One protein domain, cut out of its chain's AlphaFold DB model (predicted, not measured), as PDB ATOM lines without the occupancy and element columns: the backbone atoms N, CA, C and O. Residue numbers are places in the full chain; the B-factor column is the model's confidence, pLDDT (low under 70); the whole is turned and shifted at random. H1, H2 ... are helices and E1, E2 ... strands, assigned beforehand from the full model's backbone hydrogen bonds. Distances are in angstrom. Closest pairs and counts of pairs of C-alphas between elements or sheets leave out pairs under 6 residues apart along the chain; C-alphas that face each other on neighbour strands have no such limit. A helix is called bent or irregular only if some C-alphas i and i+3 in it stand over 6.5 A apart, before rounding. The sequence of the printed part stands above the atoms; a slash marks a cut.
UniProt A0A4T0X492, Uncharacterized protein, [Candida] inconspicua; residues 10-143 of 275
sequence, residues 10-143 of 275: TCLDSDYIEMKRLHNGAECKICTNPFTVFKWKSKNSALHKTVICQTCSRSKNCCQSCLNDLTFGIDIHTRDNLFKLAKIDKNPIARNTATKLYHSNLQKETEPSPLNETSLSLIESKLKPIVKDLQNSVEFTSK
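This is residues 10 to 143 of the 275 residues of an uncharacterized protein of [Candida] inconspicua (UniProt A0A4T0X492). A small three-stranded sheet, E1, E2 and E3, stands at one end of the domain, and H2 and the bent helix H4 stand at the other, with the short helix H1 and the winding stretch of residues 60 to 75 in the middle between them. H3 crosses H1 on one side, and the parts are loosely assembled: H1 and H3 are the one pair of helices or arms that touch, and residues 136 to 143 of H4 stick out. The printed part has 134 residues, with three named strands followed by four named helices, in the order E1 E2 E3 H1 H2 H3 H4; the sheet's order is E1 - E2 - E3, antiparallel, and the class is mixed, helices and strands. The whole is only just compact, close to loose, with a radius of gyration of the C-alphas of 16.7 A and spans of 40 by 39 by 27 A.

E1, residues 19 to 27, begins at C-alpha 19 at (32.456, 75.272, 7.560), is 18.8 A long and bends by 78 degrees at residue 23. E2, residues 34 to 41, is 22.5 A long, and E3 is residues 47 to 49. H1 is residues 54 to 59. H2, residues 76 to 85, is 14.3 A long. H3, residues 97 to 109, is 18.8 A long and begins at C-alpha 97 at (16.302, 100.477, 5.253). H4, residues 117 to 143, was assigned as one helix by its hydrogen bonds but is bent, with C-alphas 126 and 129 6.8 A apart; its arms are H4a, residues 117 to 126, 14.4 A, and H4b, residues 129 to 143, 21.0 A, ending at C-alpha 143 at (0.777, 62.936, -5.818).

E1, E2 and E3 form a meander, each strand the antiparallel neighbour of the one before. In the hairpin E1 and E2, at 146 degrees, N 20 and O 39 are 2.8 A apart and N 37 and O 22 are 2.8 A apart, within hydrogen-bond range. In the hairpin E2 and E3, at 156 degrees, N 48 and O 40 are 2.8 A apart, also within range. H1 is not on the sheet, and it is only just apart from E2, the closest C-alphas being 8.1 A apart. H3 touches H1 with residues 104 to 108 alone; the closest C-alphas, of Thr 55 and Lys 108, are 6.8 A apart, and the lines are about perpendicular, at 90 degrees. H2 is apart from H1, H3, H4a and H4b. H4a and H4b stand at a steep tilt of 41 degrees. In H1, H2, H3, H4a and H4b every O i to N i+4 pair is within hydrogen-bond range.

The two C-alphas farthest apart, of Glu 109 and Lys 143, are 48.1 A from each other. The printed part has no cut. The links H1 to H2, 16 residues, and H2 to H3, 11 residues, are long. Residues 113 to 122, of which 117 to 122 belong to H4, stand free, as do residues 136 to 143. The mean pLDDT of the printed part is 83.0; residue 44, residues 89 to 93 and residues 109 to 120 are under 70.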
ATOM      1  N   THR A  10      17.995  70.020   8.115       88.75
ATOM      2  CA  THR A  10      17.863  69.845   6.654       88.75
ATOM      3  C   THR A  10      18.823  70.687   5.816       88.75
ATOM      4  O   THR A  10      18.887  70.530   4.604       88.75
ATOM      5  N   CYS A  11      19.494  71.671   6.412       89.81
ATOM      6  CA  CYS A  11      20.546  72.429   5.737       89.81
ATOM      7  C   CYS A  11      21.940  71.919   6.117       89.81
ATOM      8  O   CYS A  11      22.906  72.263   5.437       89.81
ATOM      9  N   LEU A  12      22.065  71.172   7.216       88.44
ATOM     10  CA  LEU A  12      23.322  70.592   7.680       88.44
ATOM     11  C   LEU A  12      23.543  69.209   7.042       88.44
ATOM     12  O   LEU A  12      24.630  68.956   6.527       88.44
ATOM     13  N   ASP A  13      22.518  68.351   6.996       82.62
ATOM     14  CA  ASP A  13      22.491  67.025   6.341       82.62
ATOM     15  C   ASP A  13      23.573  66.005   6.792       82.62
ATOM     16  O   ASP A  13      23.662  64.894   6.256       82.62
ATOM     17  N   SER A  14      24.437  66.348   7.754       81.75
ATOM     18  CA  SER A  14      25.558  65.517   8.216       81.75
ATOM     19  C   SER A  14      25.981  65.865   9.644       81.75
ATOM     20  O   SER A  14      26.021  67.037  10.004       81.75
ATOM     21  N   ASP A  15      26.390  64.858  10.420       82.50
ATOM     22  CA  ASP A  15      26.888  65.031  11.796       82.50
ATOM     23  C   ASP A  15      28.270  65.705  11.843       82.50
ATOM     24  O   ASP A  15      28.612  66.400  12.796       82.50
ATOM     25  N   TYR A  16      29.062  65.523  10.781       85.19
ATOM     26  CA  TYR A  16      30.372  66.146  10.609       85.19
ATOM     27  C   TYR A  16      30.351  67.039   9.372       85.19
ATOM     28  O   TYR A  16      30.107  66.559   8.258       85.19
ATOM     29  N   ILE A  17      30.584  68.339   9.572       87.25
ATOM     30  CA  ILE A  17      30.550  69.359   8.520       87.25
ATOM     31  C   ILE A  17      31.734  70.299   8.693       87.25
ATOM     32  O   ILE A  17      31.950  70.867   9.762       87.25
ATOM     33  N   GLU A  18      32.461  70.523   7.603       88.50
ATOM     34  CA  GLU A  18      33.472  71.567   7.531       88.50
ATOM     35  C   GLU A  18      32.834  72.883   7.064       88.50
ATOM     36  O   GLU A  18      32.205  72.952   5.999       88.50
ATOM     37  N   MET A  19      32.995  73.944   7.859       91.38
ATOM     38  CA  MET A  19      32.456  75.272   7.560       91.38
ATOM     39  C   MET A  19      33.572  76.298   7.366       91.38
ATOM     40  O   MET A  19      34.465  76.438   8.198       91.38
ATOM     41  N   LYS A  20      33.475  77.100   6.302       92.81
ATOM     42  CA  LYS A  20      34.317  78.284   6.093       92.81
ATOM     43  C   LYS A  20      33.640  79.512   6.685       92.81
ATOM     44  O   LYS A  20      32.522  79.852   6.292       92.81
ATOM     45  N   ARG A  21      34.342  80.193   7.589       93.44
ATOM     46  CA  ARG A  21      33.901  81.436   8.233       93.44
ATOM     47  C   ARG A  21      34.510  82.638   7.517       93.44
ATOM     48  O   ARG A  21      35.725  82.731   7.392       93.44
ATOM     49  N   LEU A  22      33.669  83.572   7.085       93.62
ATOM     50  CA  LEU A  22      34.091  84.846   6.506       93.62
ATOM     51  C   LEU A  22      33.476  85.996   7.301       93.62
ATOM     52  O   LEU A  22      32.264  86.211   7.257       93.62
ATOM     53  N   HIS A  23      34.303  86.732   8.039       93.12
ATOM     54  CA  HIS A  23      33.845  87.895   8.795       93.12
ATOM     55  C   HIS A  23      33.411  89.025   7.852       93.12
ATOM     56  O   HIS A  23      34.085  89.278   6.857       93.12
ATOM     57  N   ASN A  24      32.281  89.675   8.156       90.88
ATOM     58  CA  ASN A  24      31.676  90.743   7.345       90.88
ATOM     59  C   ASN A  24      31.600  90.412   5.842       90.88
ATOM     60  O   ASN A  24      31.793  91.273   4.989       90.88
ATOM     61  N   GLY A  25      31.332  89.144   5.517       92.81
ATOM     62  CA  GLY A  25      31.431  88.624   4.154       92.81
ATOM     63  C   GLY A  25      30.268  88.987   3.230       92.81
ATOM     64  O   GLY A  25      30.372  88.775   2.023       92.81
ATOM     65  N   ALA A  26      29.149  89.461   3.782       95.31
ATOM     66  CA  ALA A  26      27.976  89.912   3.037       95.31
ATOM     67  C   ALA A  26      27.078  90.804   3.910       95.31
ATOM     68  O   ALA A  26      27.194  90.810   5.138       95.31
ATOM     69  N   GLU A  27      26.141  91.503   3.271       95.06
ATOM     70  CA  GLU A  27      25.038  92.207   3.928       95.06
ATOM     71  C   GLU A  27      23.848  91.275   4.220       95.06
ATOM     72  O   GLU A  27      23.513  90.377   3.443       95.06
ATOM     73  N   CYS A  28      23.194  91.472   5.366       94.50
ATOM     74  CA  CYS A  28      22.018  90.707   5.772       94.50
ATOM     75  C   CYS A  28      20.799  91.067   4.910       94.50
ATOM     76  O   CYS A  28      20.405  92.229   4.852       94.50
ATOM     77  N   LYS A  29      20.099  90.073   4.349       93.31
ATOM     78  CA  LYS A  29      18.892  90.322   3.529       93.31
ATOM     79  C   LYS A  29      17.721  90.984   4.275       93.31
ATOM     80  O   LYS A  29      16.832  91.543   3.638       93.31
ATOM     81  N   ILE A  30      17.691  90.909   5.607       90.31
ATOM     82  CA  ILE A  30      16.613  91.480   6.429       90.31
ATOM     83  C   ILE A  30      16.979  92.886   6.901       90.31
ATOM     84  O   ILE A  30      16.231  93.825   6.637       90.31
ATOM     85  N   CYS A  31      18.112  93.034   7.595       90.12
ATOM     86  CA  CYS A  31      18.500  94.293   8.230       90.12
ATOM     87  C   CYS A  31      19.605  95.069   7.516       90.12
ATOM     88  O   CYS A  31      20.020  96.094   8.038       90.12
ATOM     89  N   THR A  32      20.117  94.578   6.384       92.38
ATOM     90  CA  THR A  32      21.190  95.193   5.575       92.38
ATOM     91  C   THR A  32      22.529  95.410   6.295       92.38
ATOM     92  O   THR A  32      23.478  95.892   5.695       92.38
ATOM     93  N   ASN A  33      22.659  95.003   7.563       90.38
ATOM     94  CA  ASN A  33      23.928  95.055   8.285       90.38
ATOM     95  C   ASN A  33      24.912  93.992   7.763       90.38
ATOM     96  O   ASN A  33      24.482  92.862   7.490       90.38
ATOM     97  N   PRO A  34      26.220  94.297   7.690       94.12
ATOM     98  CA  PRO A  34      27.238  93.292   7.412       94.12
ATOM     99  C   PRO A  34      27.260  92.232   8.519       94.12
ATOM    100  O   PRO A  34      27.017  92.526   9.694       94.12
ATOM    101  N   PHE A  35      27.527  90.982   8.147       94.38
ATOM    102  CA  PHE A  35      27.573  89.870   9.095       94.38
ATOM    103  C   PHE A  35      28.596  88.802   8.702       94.38
ATOM    104  O   PHE A  35      29.084  88.750   7.572       94.38
ATOM    105  N   THR A  36      28.925  87.932   9.659       94.75
ATOM    106  CA  THR A  36      29.781  86.767   9.419       94.75
ATOM    107  C   THR A  36      29.033  85.731   8.584       94.75
ATOM    108  O   THR A  36      28.011  85.203   9.020       94.75
ATOM    109  N   VAL A  37      29.563  85.422   7.402       95.62
ATOM    110  CA  VAL A  37      29.012  84.416   6.495       95.62
ATOM    111  C   VAL A  37      29.668  83.071   6.776       95.62
ATOM    112  O   VAL A  37      30.893  82.956   6.737       95.62
ATOM    113  N   PHE A  38      28.852  82.046   6.992       95.19
ATOM    114  CA  PHE A  38      29.295  80.657   7.043       95.19
ATOM    115  C   PHE A  38      28.945  79.975   5.722       95.19
ATOM    116  O   PHE A  38      27.841  80.168   5.206       95.19
ATOM    117  N   LYS A  39      29.887  79.212   5.159       93.81
ATOM    118  CA  LYS A  39      29.703  78.420   3.931       93.81
ATOM    119  C   LYS A  39      30.104  76.973   4.175       93.81
ATOM    120  O   LYS A  39      31.167  76.740   4.740       93.81
ATOM    121  N   TRP A  40      29.303  76.026   3.705       92.50
ATOM    122  CA  TRP A  40      29.579  74.594   3.845       92.50
ATOM    123  C   TRP A  40      29.011  73.803   2.669       92.50
ATOM    124  O   TRP A  40      28.260  74.334   1.845       92.50
ATOM    125  N   LYS A  41      29.404  72.536   2.567       89.06
ATOM    126  CA  LYS A  41      28.955  71.614   1.522       89.06
ATOM    127  C   LYS A  41      28.108  70.508   2.154       89.06
ATOM    128  O   LYS A  41      28.563  69.889   3.109       89.06
ATOM    129  N   SER A  42      26.912  70.266   1.614       83.50
ATOM    130  CA  SER A  42      26.074  69.114   1.986       83.50
ATOM    131  C   SER A  42      26.490  67.848   1.209       83.50
ATOM    132  O   SER A  42      27.125  67.937   0.150       83.50
ATOM    133  N   LYS A  43      26.137  66.663   1.733       73.88
ATOM    134  CA  LYS A  43      26.445  65.339   1.156       73.88
ATOM    135  C   LYS A  43      25.911  65.168  -0.276       73.88
ATOM    136  O   LYS A  43      26.637  64.661  -1.124       73.88
ATOM    137  N   ASN A  44      24.694  65.645  -0.560       66.50
ATOM    138  CA  ASN A  44      23.961  65.375  -1.812       66.50
ATOM    139  C   ASN A  44      23.851  66.584  -2.775       66.50
ATOM    140  O   ASN A  44      22.986  66.607  -3.649       66.50
ATOM    141  N   SER A  45      24.793  67.534  -2.681       71.00
ATOM    142  CA  SER A  45      24.996  68.731  -3.532       71.00
ATOM    143  C   SER A  45      24.418  70.071  -3.040       71.00
ATOM    144  O   SER A  45      23.609  70.138  -2.123       71.00
ATOM    145  N   ALA A  46      24.915  71.131  -3.698       74.94
ATOM    146  CA  ALA A  46      24.883  72.570  -3.412       74.94
ATOM    147  C   ALA A  46      25.760  73.059  -2.239       74.94
ATOM    148  O   ALA A  46      25.843  72.480  -1.159       74.94
ATOM    149  N   LEU A  47      26.464  74.168  -2.493       87.50
ATOM    150  CA  LEU A  47      27.182  74.921  -1.471       87.50
ATOM    151  C   LEU A  47      26.167  75.779  -0.713       87.50
ATOM    152  O   LEU A  47      25.566  76.690  -1.288       87.50
ATOM    153  N   HIS A  48      25.996  75.505   0.574       92.00
ATOM    154  CA  HIS A  48      25.147  76.303   1.443       92.00
ATOM    155  C   HIS A  48      25.897  77.533   1.944       92.00
ATOM    156  O   HIS A  48      27.124  77.534   2.099       92.00
ATOM    157  N   LYS A  49      25.141  78.602   2.198       94.12
ATOM    158  CA  LYS A  49      25.654  79.818   2.819       94.12
ATOM    159  C   LYS A  49      24.585  80.474   3.676       94.12
ATOM    160  O   LYS A  49      23.418  80.511   3.295       94.12
ATOM    161  N   THR A  50      24.993  81.082   4.779       95.81
ATOM    162  CA  THR A  50      24.110  81.973   5.541       95.81
ATOM    163  C   THR A  50      23.799  83.239   4.735       95.81
ATOM    164  O   THR A  50      24.708  83.850   4.170       95.81
ATOM    165  N   VAL A  51      22.534  83.658   4.709       96.38
ATOM    166  CA  VAL A  51      22.023  84.839   3.986       96.38
ATOM    167  C   VAL A  51      21.508  85.953   4.908       96.38
ATOM    168  O   VAL A  51      21.241  87.061   4.440       96.38
ATOM    169  N   ILE A  52      21.366  85.681   6.208       95.50
ATOM    170  CA  ILE A  52      20.953  86.656   7.227       95.50
ATOM    171  C   ILE A  52      21.851  86.587   8.466       95.50
ATOM    172  O   ILE A  52      22.456  85.555   8.766       95.50
ATOM    173  N   CYS A  53      21.914  87.687   9.216       93.62
ATOM    174  CA  CYS A  53      22.677  87.756  10.457       93.62
ATOM    175  C   CYS A  53      22.007  86.966  11.598       93.62
ATOM    176  O   CYS A  53      20.792  86.746  11.588       93.62
ATOM    177  N   GLN A  54      22.796  86.588  12.611       90.81
ATOM    178  CA  GLN A  54      22.300  85.835  13.772       90.81
ATOM    179  C   GLN A  54      21.188  86.588  14.509       90.81
ATOM    180  O   GLN A  54      20.218  85.979  14.944       90.81
ATOM    181  N   THR A  55      21.292  87.917  14.618       89.81
ATOM    182  CA  THR A  55      20.282  88.756  15.281       89.81
ATOM    183  C   THR A  55      18.919  88.623  14.606       89.81
ATOM    184  O   THR A  55      17.922  88.365  15.275       89.81
ATOM    185  N   CYS A  56      18.869  88.727  13.272       89.88
ATOM    186  CA  CYS A  56      17.622  88.568  12.530       89.88
ATOM    187  C   CYS A  56      17.091  87.135  12.596       89.88
ATOM    188  O   CYS A  56      15.893  86.955  12.787       89.88
ATOM    189  N   SER A  57      17.969  86.134  12.478       91.25
ATOM    190  CA  SER A  57      17.598  84.719  12.615       91.25
ATOM    191  C   SER A  57      16.985  84.426  13.985       91.25
ATOM    192  O   SER A  57      15.929  83.804  14.055       91.25
ATOM    193  N   ARG A  58      17.566  84.969  15.061       86.81
ATOM    194  CA  ARG A  58      17.054  84.849  16.429       86.81
ATOM    195  C   ARG A  58      15.716  85.558  16.609       86.81
ATOM    196  O   ARG A  58      14.770  84.953  17.094       86.81
ATOM    197  N   SER A  59      15.616  86.822  16.195       84.06
ATOM    198  CA  SER A  59      14.378  87.603  16.330       84.06
ATOM    199  C   SER A  59      13.210  86.976  15.576       84.06
ATOM    200  O   SER A  59      12.068  87.062  16.025       84.06
ATOM    201  N   LYS A  60      13.486  86.388  14.412       85.19
ATOM    202  CA  LYS A  60      12.483  85.761  13.561       85.19
ATOM    203  C   LYS A  60      12.411  84.249  13.741       85.19
ATOM    204  O   LYS A  60      11.661  83.659  12.983       85.19
ATOM    205  N   ASN A  61      13.136  83.633  14.674       87.94
ATOM    206  CA  ASN A  61      13.193  82.179  14.871       87.94
ATOM    207  C   ASN A  61      13.317  81.370  13.557       87.94
ATOM    208  O   ASN A  61      12.535  80.459  13.297       87.94
ATOM    209  N   CYS A  62      14.249  81.741  12.678       92.88
ATOM    210  CA  CYS A  62      14.399  81.100  11.366       92.88
ATOM    211  C   CYS A  62      15.848  80.735  11.040       92.88
ATOM    212  O   CYS A  62      16.793  81.351  11.535       92.88
ATOM    213  N   CYS A  63      16.030  79.739  10.178       95.12
ATOM    214  CA  CYS A  63      17.331  79.287   9.703       95.12
ATOM    215  C   CYS A  63      18.046  80.393   8.914       95.12
ATOM    216  O   CYS A  63      17.484  80.988   7.991       95.12
ATOM    217  N   GLN A  64      19.326  80.621   9.210       95.31
ATOM    218  CA  GLN A  64      20.139  81.623   8.520       95.31
ATOM    219  C   GLN A  64      20.375  81.325   7.036       95.31
ATOM    220  O   GLN A  64      20.793  82.230   6.315       95.31
ATOM    221  N   SER A  65      20.170  80.084   6.589       94.62
ATOM    222  CA  SER A  65      20.411  79.630   5.213       94.62
ATOM    223  C   SER A  65      19.125  79.622   4.384       94.62
ATOM    224  O   SER A  65      19.010  80.378   3.421       94.62
ATOM    225  N   CYS A  66      18.136  78.814   4.782       93.50
ATOM    226  CA  CYS A  66      16.901  78.618   4.019       93.50
ATOM    227  C   CYS A  66      15.752  79.559   4.404       93.50
ATOM    228  O   CYS A  66      14.753  79.575   3.700       93.50
ATOM    229  N   LEU A  67      15.880  80.342   5.485       93.94
ATOM    230  CA  LEU A  67      14.830  81.225   6.023       93.94
ATOM    231  C   LEU A  67      13.553  80.516   6.506       93.94
ATOM    232  O   LEU A  67      12.604  81.195   6.898       93.94
ATOM    233  N   ASN A  68      13.541  79.182   6.565       93.94
ATOM    234  CA  ASN A  68      12.452  78.437   7.190       93.94
ATOM    235  C   ASN A  68      12.478  78.617   8.711       93.94
ATOM    236  O   ASN A  68      13.546  78.734   9.318       93.94
ATOM    237  N   ASP A  69      11.300  78.622   9.321       91.25
ATOM    238  CA  ASP A  69      11.125  78.639  10.769       91.25
ATOM    239  C   ASP A  69      11.744  77.388  11.415       91.25
ATOM    240  O   ASP A  69      11.567  76.275  10.915       91.25
ATOM    241  N   LEU A  70      12.474  77.572  12.517       89.56
ATOM    242  CA  LEU A  70      13.198  76.487  13.193       89.56
ATOM    243  C   LEU A  70      12.279  75.545  13.990       89.56
ATOM    244  O   LEU A  70      12.688  74.436  14.309       89.56
ATOM    245  N   THR A  71      11.050  75.960  14.303       87.50
ATOM    246  CA  THR A  71      10.084  75.187  15.098       87.50
ATOM    247  C   THR A  71       9.108  74.414  14.212       87.50
ATOM    248  O   THR A  71       8.840  73.239  14.447       87.50
ATOM    249  N   PHE A  72       8.566  75.059  13.179       86.62
ATOM    250  CA  PHE A  72       7.535  74.500  12.302       86.62
ATOM    251  C   PHE A  72       8.085  73.973  10.971       86.62
ATOM    252  O   PHE A  72       7.375  73.259  10.264       86.62
ATOM    253  N   GLY A  73       9.312  74.345  10.588       88.06
ATOM    254  CA  GLY A  73       9.933  73.903   9.335       88.06
ATOM    255  C   GLY A  73       9.285  74.465   8.063       88.06
ATOM    256  O   GLY A  73       9.513  73.937   6.978       88.06
ATOM    257  N   ILE A  74       8.476  75.523   8.177       89.88
ATOM    258  CA  ILE A  74       7.807  76.196   7.051       89.88
ATOM    259  C   ILE A  74       8.465  77.536   6.727       89.88
ATOM    260  O   ILE A  74       9.132  78.134   7.570       89.88
ATOM    261  N   ASP A  75       8.240  78.032   5.511       91.44
ATOM    262  CA  ASP A  75       8.703  79.354   5.095       91.44
ATOM    263  C   ASP A  75       8.151  80.472   6.003       91.44
ATOM    264  O   ASP A  75       6.988  80.446   6.430       91.44
ATOM    265  N   ILE A  76       8.983  81.483   6.261       88.06
ATOM    266  CA  ILE A  76       8.675  82.593   7.171       88.06
ATOM    267  C   ILE A  76       7.401  83.355   6.782       88.06
ATOM    268  O   ILE A  76       6.636  83.751   7.660       88.06
ATOM    269  N   HIS A  77       7.121  83.526   5.486       88.62
ATOM    270  CA  HIS A  77       5.907  84.210   5.040       88.62
ATOM    271  C   HIS A  77       4.663  83.369   5.313       88.62
ATOM    272  O   HIS A  77       3.623  83.901   5.701       88.62
ATOM    273  N   THR A  78       4.771  82.050   5.144       88.44
ATOM    274  CA  THR A  78       3.674  81.120   5.441       88.44
ATOM    275  C   THR A  78       3.358  81.122   6.933       88.44
ATOM    276  O   THR A  78       2.188  81.183   7.313       88.44
ATOM    277  N   ARG A  79       4.390  81.135   7.783       85.81
ATOM    278  CA  ARG A  79       4.222  81.245   9.234       85.81
ATOM    279  C   ARG A  79       3.559  82.558   9.641       85.81
ATOM    280  O   ARG A  79       2.585  82.527  10.383       85.81
ATOM    281  N   ASP A  80       4.061  83.691   9.156       85.31
ATOM    282  CA  ASP A  80       3.516  85.007   9.510       85.31
ATOM    283  C   ASP A  80       2.037  85.117   9.054       85.31
ATOM    284  O   ASP A  80       1.181  85.616   9.785       85.31
ATOM    285  N   ASN A  81       1.672  84.537   7.901       86.38
ATOM    286  CA  ASN A  81       0.268  84.422   7.483       86.38
ATOM    287  C   ASN A  81      -0.570  83.568   8.446       86.38
ATOM    288  O   ASN A  81      -1.709  83.923   8.758       86.38
ATOM    289  N   LEU A  82      -0.022  82.452   8.924       83.88
ATOM    290  CA  LEU A  82      -0.702  81.573   9.869       83.88
ATOM    291  C   LEU A  82      -0.909  82.256  11.230       83.88
ATOM    292  O   LEU A  82      -1.994  82.161  11.805       83.88
ATOM    293  N   PHE A  83       0.081  83.006  11.715       82.50
ATOM    294  CA  PHE A  83      -0.028  83.797  12.945       82.50
ATOM    295  C   PHE A  83      -1.098  84.880  12.826       82.50
ATOM    296  O   PHE A  83      -1.909  85.054  13.742       82.50
ATOM    297  N   LYS A  84      -1.164  85.551  11.673       82.88
ATOM    298  CA  LYS A  84      -2.216  86.522  11.366       82.88
ATOM    299  C   LYS A  84      -3.607  85.889  11.376       82.88
ATOM    300  O   LYS A  84      -4.522  86.455  11.971       82.88
ATOM    301  N   LEU A  85      -3.774  84.712  10.765       80.81
ATOM    302  CA  LEU A  85      -5.042  83.968  10.785       80.81
ATOM    303  C   LEU A  85      -5.435  83.545  12.205       80.81
ATOM    304  O   LEU A  85      -6.597  83.658  12.588       80.81
ATOM    305  N   ALA A  86      -4.458  83.127  13.006       76.31
ATOM    306  CA  ALA A  86      -4.653  82.754  14.402       76.31
ATOM    307  C   ALA A  86      -4.795  83.962  15.354       76.31
ATOM    308  O   ALA A  86      -4.974  83.764  16.557       76.31
ATOM    309  N   LYS A  87      -4.740  85.202  14.838       77.06
ATOM    310  CA  LYS A  87      -4.783  86.466  15.605       77.06
ATOM    311  C   LYS A  87      -3.700  86.563  16.691       77.06
ATOM    312  O   LYS A  87      -3.920  87.162  17.740       77.06
ATOM    313  N   ILE A  88      -2.538  85.968  16.437       71.19
ATOM    314  CA  ILE A  88      -1.393  85.950  17.361       71.19
ATOM    315  C   ILE A  88      -0.504  87.195  17.160       71.19
ATOM    316  O   ILE A  88       0.249  87.575  18.054       71.19
ATOM    317  N   ASP A  89      -0.618  87.881  16.019       62.75
ATOM    318  CA  ASP A  89       0.310  88.950  15.640       62.75
ATOM    319  C   ASP A  89       0.084  90.311  16.320       62.75
ATOM    320  O   ASP A  89      -1.025  90.849  16.345       62.75
ATOM    321  N   LYS A  90       1.198  90.925  16.757       52.56
ATOM    322  CA  LYS A  90       1.299  92.345  17.156       52.56
ATOM    323  C   LYS A  90       2.522  93.094  16.602       52.56
ATOM    324  O   LYS A  90       2.696  94.254  16.958       52.56
ATOM    325  N   ASN A  91       3.374  92.496  15.756       55.00
ATOM    326  CA  ASN A  91       4.634  93.155  15.379       55.00
ATOM    327  C   ASN A  91       4.599  93.815  13.983       55.00
ATOM    328  O   ASN A  91       4.453  93.116  12.978       55.00
ATOM    329  N   PRO A  92       4.764  95.150  13.880       59.00
ATOM    330  CA  PRO A  92       4.801  95.841  12.596       59.00
ATOM    331  C   PRO A  92       6.071  95.495  11.804       59.00
ATOM    332  O   PRO A  92       7.186  95.489  12.325       59.00
ATOM    333  N   ILE A  93       5.911  95.239  10.503       65.69
ATOM    334  CA  ILE A  93       7.021  94.952   9.585       65.69
ATOM    335  C   ILE A  93       7.680  96.272   9.157       65.69
ATOM    336  O   ILE A  93       7.042  97.112   8.520       65.69
ATOM    337  N   ALA A  94       8.971  96.441   9.458       71.69
ATOM    338  CA  ALA A  94       9.769  97.569   8.976       71.69
ATOM    339  C   ALA A  94      10.005  97.473   7.455       71.69
ATOM    340  O   ALA A  94      10.514  96.464   6.962       71.69
ATOM    341  N   ARG A  95       9.640  98.521   6.699       73.94
ATOM    342  CA  ARG A  95       9.678  98.513   5.220       73.94
ATOM    343  C   ARG A  95      10.917  99.187   4.623       73.94
ATOM    344  O   ARG A  95      11.490  98.660   3.674       73.94
ATOM    345  N   ASN A  96      11.351 100.310   5.180       84.94
ATOM    346  CA  ASN A  96      12.527 101.071   4.744       84.94
ATOM    347  C   ASN A  96      13.821 100.577   5.422       84.94
ATOM    348  O   ASN A  96      13.806  99.976   6.497       84.94
ATOM    349  N   THR A  97      14.957 100.853   4.782       81.75
ATOM    350  CA  THR A  97      16.302 100.477   5.253       81.75
ATOM    351  C   THR A  97      16.637 101.094   6.611       81.75
ATOM    352  O   THR A  97      17.091 100.385   7.504       81.75
ATOM    353  N   ALA A  98      16.328 102.379   6.809       82.81
ATOM    354  CA  ALA A  98      16.584 103.080   8.068       82.81
ATOM    355  C   ALA A  98      15.886 102.417   9.270       82.81
ATOM    356  O   ALA A  98      16.531 102.123  10.275       82.81
ATOM    357  N   THR A  99      14.593 102.089   9.159       82.12
ATOM    358  CA  THR A  99      13.863 101.439  10.260       82.12
ATOM    359  C   THR A  99      14.315  99.995  10.475       82.12
ATOM    360  O   THR A  99      14.364  99.535  11.614       82.12
ATOM    361  N   LYS A 100      14.710  99.276   9.415       81.56
ATOM    362  CA  LYS A 100      15.309  97.933   9.533       81.56
ATOM    363  C   LYS A 100      16.611  97.954  10.343       81.56
ATOM    364  O   LYS A 100      16.804  97.095  11.202       81.56
ATOM    365  N   LEU A 101      17.479  98.935  10.089       80.81
ATOM    366  CA  LEU A 101      18.729  99.130  10.828       80.81
ATOM    367  C   LEU A 101      18.459  99.500  12.289       80.81
ATOM    368  O   LEU A 101      19.029  98.883  13.187       80.81
ATOM    369  N   TYR A 102      17.536 100.436  12.521       82.94
ATOM    370  CA  TYR A 102      17.124 100.856  13.860       82.94
ATOM    371  C   TYR A 102      16.618  99.675  14.704       82.94
ATOM    372  O   TYR A 102      17.145  99.418  15.786       82.94
ATOM    373  N   HIS A 103      15.679  98.881  14.177       80.88
ATOM    374  CA  HIS A 103      15.175  97.688  14.869       80.88
ATOM    375  C   HIS A 103      16.270  96.642  15.106       80.88
ATOM    376  O   HIS A 103      16.289  96.000  16.150       80.88
ATOM    377  N   SER A 104      17.200  96.469  14.162       78.19
ATOM    378  CA  SER A 104      18.313  95.534  14.340       78.19
ATOM    379  C   SER A 104      19.273  95.959  15.447       78.19
ATOM    380  O   SER A 104      19.886  95.077  16.044       78.19
ATOM    381  N   ASN A 105      19.454  97.258  15.686       82.38
ATOM    382  CA  ASN A 105      20.316  97.757  16.757       82.38
ATOM    383  C   ASN A 105      19.632  97.609  18.117       82.38
ATOM    384  O   ASN A 105      20.232  97.031  19.016       82.38
ATOM    385  N   LEU A 106      18.346  97.962  18.210       79.94
ATOM    386  CA  LEU A 106      17.514  97.677  19.387       79.94
ATOM    387  C   LEU A 106      17.579  96.197  19.788       79.94
ATOM    388  O   LEU A 106      17.771  95.874  20.950       79.94
ATOM    389  N   GLN A 107      17.489  95.287  18.814       74.31
ATOM    390  CA  GLN A 107      17.552  93.843  19.065       74.31
ATOM    391  C   GLN A 107      18.923  93.329  19.518       74.31
ATOM    392  O   GLN A 107      19.003  92.228  20.058       74.31
ATOM    393  N   LYS A 108      20.007  94.066  19.247       70.19
ATOM    394  CA  LYS A 108      21.337  93.749  19.793       70.19
ATOM    395  C   LYS A 108      21.455  94.188  21.249       70.19
ATOM    396  O   LYS A 108      22.182  93.545  21.992       70.19
ATOM    397  N   GLU A 109      20.782  95.279  21.611       67.94
ATOM    398  CA  GLU A 109      20.783  95.847  22.964       67.94
ATOM    399  C   GLU A 109      19.819  95.112  23.899       67.94
ATOM    400  O   GLU A 109      20.081  94.991  25.092       67.94
ATOM    401  N   THR A 110      18.718  94.577  23.369       63.81
ATOM    402  CA  THR A 110      17.838  93.704  24.140       63.81
ATOM    403  C   THR A 110      18.486  92.335  24.310       63.81
ATOM    404  O   THR A 110      18.566  91.554  23.355       63.81
ATOM    405  N   GLU A 111      18.871  92.007  25.542       53.97
ATOM    406  CA  GLU A 111      19.021  90.613  25.949       53.97
ATOM    407  C   GLU A 111      17.724  89.858  25.606       53.97
ATOM    408  O   GLU A 111      16.633  90.434  25.678       53.97
ATOM    409  N   PRO A 112      17.811  88.587  25.184       51.50
ATOM    410  CA  PRO A 112      16.651  87.760  24.894       51.50
ATOM    411  C   PRO A 112      15.770  87.681  26.141       51.50
ATOM    412  O   PRO A 112      15.975  86.835  27.006       51.50
ATOM    413  N   SER A 113      14.754  88.533  26.235       45.62
ATOM    414  CA  SER A 113      13.652  88.274  27.146       45.62
ATOM    415  C   SER A 113      13.091  86.917  26.723       45.62
ATOM    416  O   SER A 113      12.716  86.794  25.546       45.62
ATOM    417  N   PRO A 114      13.070  85.895  27.595       43.62
ATOM    418  CA  PRO A 114      12.382  84.664  27.272       43.62
ATOM    419  C   PRO A 114      10.949  85.078  26.958       43.62
ATOM    420  O   PRO A 114      10.223  85.565  27.820       43.62
ATOM    421  N   LEU A 115      10.557  84.979  25.687       49.75
ATOM    422  CA  LEU A 115       9.147  84.900  25.339       49.75
ATOM    423  C   LEU A 115       8.607  83.812  26.259       49.75
ATOM    424  O   LEU A 115       9.072  82.684  26.120       49.75
ATOM    425  N   ASN A 116       7.760  84.177  27.235       52.59
ATOM    426  CA  ASN A 116       7.243  83.272  28.265       52.59
ATOM    427  C   ASN A 116       7.062  81.887  27.640       52.59
ATOM    428  O   ASN A 116       6.246  81.759  26.724       52.59
ATOM    429  N   GLU A 117       7.845  80.885  28.049       53.12
ATOM    430  CA  GLU A 117       7.861  79.558  27.404       53.12
ATOM    431  C   GLU A 117       6.439  78.976  27.297       53.12
ATOM    432  O   GLU A 117       6.081  78.297  26.335       53.12
ATOM    433  N   THR A 118       5.578  79.366  28.238       54.97
ATOM    434  CA  THR A 118       4.138  79.098  28.299       54.97
ATOM    435  C   THR A 118       3.337  79.640  27.107       54.97
ATOM    436  O   THR A 118       2.370  79.025  26.669       54.97
ATOM    437  N   SER A 119       3.698  80.807  26.574       67.00
ATOM    438  CA  SER A 119       3.042  81.404  25.403       67.00
ATOM    439  C   SER A 119       3.487  80.725  24.109       67.00
ATOM    440  O   SER A 119       2.661  80.497  23.230       67.00
ATOM    441  N   LEU A 120       4.767  80.355  24.004       69.00
ATOM    442  CA  LEU A 120       5.300  79.643  22.839       69.00
ATOM    443  C   LEU A 120       4.728  78.227  22.727       69.00
ATOM    444  O   LEU A 120       4.275  77.853  21.648       69.00
ATOM    445  N   SER A 121       4.640  77.484  23.832       73.31
ATOM    446  CA  SER A 121       4.043  76.140  23.842       73.31
ATOM    447  C   SER A 121       2.547  76.153  23.494       73.31
ATOM    448  O   SER A 121       2.045  75.281  22.775       73.31
ATOM    449  N   LEU A 122       1.818  77.188  23.923       76.62
ATOM    450  CA  LEU A 122       0.413  77.373  23.555       76.62
ATOM    451  C   LEU A 122       0.239  77.698  22.062       76.62
ATOM    452  O   LEU A 122      -0.694  77.213  21.424       76.62
ATOM    453  N   ILE A 123       1.123  78.516  21.493       77.06
ATOM    454  CA  ILE A 123       1.126  78.811  20.053       77.06
ATOM    455  C   ILE A 123       1.459  77.541  19.264       77.06
ATOM    456  O   ILE A 123       0.781  77.207  18.292       77.06
ATOM    457  N   GLU A 124       2.464  76.800  19.713       81.12
ATOM    458  CA  GLU A 124       2.936  75.585  19.066       81.12
ATOM    459  C   GLU A 124       1.860  74.490  19.039       81.12
ATOM    460  O   GLU A 124       1.590  73.923  17.980       81.12
ATOM    461  N   SER A 125       1.177  74.250  20.161       83.06
ATOM    462  CA  SER A 125       0.067  73.284  20.240       83.06
ATOM    463  C   SER A 125      -1.107  73.627  19.319       83.06
ATOM    464  O   SER A 125      -1.709  72.730  18.733       83.06
ATOM    465  N   LYS A 126      -1.411  74.917  19.131       83.25
ATOM    466  CA  LYS A 126      -2.481  75.367  18.227       83.25
ATOM    467  C   LYS A 126      -2.103  75.251  16.754       83.25
ATOM    468  O   LYS A 126      -2.962  74.949  15.931       83.25
ATOM    469  N   LEU A 127      -0.846  75.522  16.408       83.75
ATOM    470  CA  LEU A 127      -0.427  75.664  15.012       83.75
ATOM    471  C   LEU A 127       0.152  74.390  14.403       83.75
ATOM    472  O   LEU A 127      -0.047  74.168  13.210       83.75
ATOM    473  N   LYS A 128       0.796  73.519  15.191       85.50
ATOM    474  CA  LYS A 128       1.290  72.212  14.724       85.50
ATOM    475  C   LYS A 128       0.262  71.389  13.931       85.50
ATOM    476  O   LYS A 128       0.631  70.931  12.850       85.50
ATOM    477  N   PRO A 129      -0.995  71.196  14.388       86.75
ATOM    478  CA  PRO A 129      -1.971  70.425  13.614       86.75
ATOM    479  C   PRO A 129      -2.285  71.092  12.269       86.75
ATOM    480  O   PRO A 129      -2.267  70.429  11.240       86.75
ATOM    481  N   ILE A 130      -2.450  72.419  12.255       86.06
ATOM    482  CA  ILE A 130      -2.759  73.177  11.035       86.06
ATOM    483  C   ILE A 130      -1.610  73.081  10.023       86.06
ATOM    484  O   ILE A 130      -1.839  72.890   8.829       86.06
ATOM    485  N   VAL A 131      -0.363  73.194  10.490       86.00
ATOM    486  CA  VAL A 131       0.826  73.050   9.636       86.00
ATOM    487  C   VAL A 131       0.906  71.643   9.048       86.00
ATOM    488  O   VAL A 131       1.165  71.504   7.853       86.00
ATOM    489  N   LYS A 132       0.629  70.611   9.851       86.69
ATOM    490  CA  LYS A 132       0.609  69.218   9.389       86.69
ATOM    491  C   LYS A 132      -0.459  68.997   8.316       86.69
ATOM    492  O   LYS A 132      -0.173  68.395   7.285       86.69
ATOM    493  N   ASP A 133      -1.654  69.547   8.506       86.44
ATOM    494  CA  ASP A 133      -2.738  69.462   7.523       86.44
ATOM    495  C   ASP A 133      -2.374  70.163   6.206       86.44
ATOM    496  O   ASP A 133      -2.618  69.630   5.118       86.44
ATOM    497  N   LEU A 134      -1.724  71.329   6.284       85.06
ATOM    498  CA  LEU A 134      -1.213  72.040   5.111       85.06
ATOM    499  C   LEU A 134      -0.149  71.219   4.373       85.06
ATOM    500  O   LEU A 134      -0.248  71.067   3.155       85.06
ATOM    501  N   GLN A 135       0.827  70.652   5.084       85.69
ATOM    502  CA  GLN A 135       1.863  69.797   4.490       85.69
ATOM    503  C   GLN A 135       1.252  68.577   3.788       85.69
ATOM    504  O   GLN A 135       1.550  68.339   2.616       85.69
ATOM    505  N   ASN A 136       0.313  67.890   4.442       87.25
ATOM    506  CA  ASN A 136      -0.410  66.757   3.859       87.25
ATOM    507  C   ASN A 136      -1.170  67.163   2.587       87.25
ATOM    508  O   ASN A 136      -1.170  66.439   1.593       87.25
ATOM    509  N   SER A 137      -1.794  68.346   2.572       86.75
ATOM    510  CA  SER A 137      -2.522  68.841   1.395       86.75
ATOM    511  C   SER A 137      -1.604  69.128   0.197       86.75
ATOM    512  O   SER A 137      -1.967  68.848  -0.956       86.75
ATOM    513  N   VAL A 138      -0.398  69.645   0.454       87.44
ATOM    514  CA  VAL A 138       0.625  69.895  -0.569       87.44
ATOM    515  C   VAL A 138       1.151  68.571  -1.112       87.44
ATOM    516  O   VAL A 138       1.230  68.402  -2.333       87.44
ATOM    517  N   GLU A 139       1.444  67.614  -0.234       87.69
ATOM    518  CA  GLU A 139       1.894  66.279  -0.624       87.69
ATOM    519  C   GLU A 139       0.835  65.569  -1.478       87.69
ATOM    520  O   GLU A 139       1.143  65.117  -2.585       87.69
ATOM    521  N   PHE A 140      -0.428  65.571  -1.048       91.12
ATOM    522  CA  PHE A 140      -1.551  65.019  -1.808       91.12
ATOM    523  C   PHE A 140      -1.666  65.650  -3.201       91.12
ATOM    524  O   PHE A 140      -1.793  64.953  -4.211       91.12
ATOM    525  N   THR A 141      -1.548  66.976  -3.290       89.69
ATOM    526  CA  THR A 141      -1.570  67.691  -4.574       89.69
ATOM    527  C   THR A 141      -0.391  67.295  -5.464       89.69
ATOM    528  O   THR A 141      -0.547  67.156  -6.679       89.69
ATOM    529  N   SER A 142       0.791  67.083  -4.883       90.06
ATOM    530  CA  SER A 142       1.967  66.614  -5.620       90.06
ATOM    531  C   SER A 142       1.770  65.195  -6.168       90.06
ATOM    532  O   SER A 142       2.095  64.950  -7.330       90.06
ATOM    533  N   LYS A 143       1.152  64.294  -5.389       91.56
ATOM    534  CA  LYS A 143       0.777  62.936  -5.818       91.56
ATOM    535  C   LYS A 143      -0.233  62.979  -6.963       91.56
ATOM    536  O   LYS A 143      -0.033  62.314  -7.975       91.56
TER     537      LYS A 143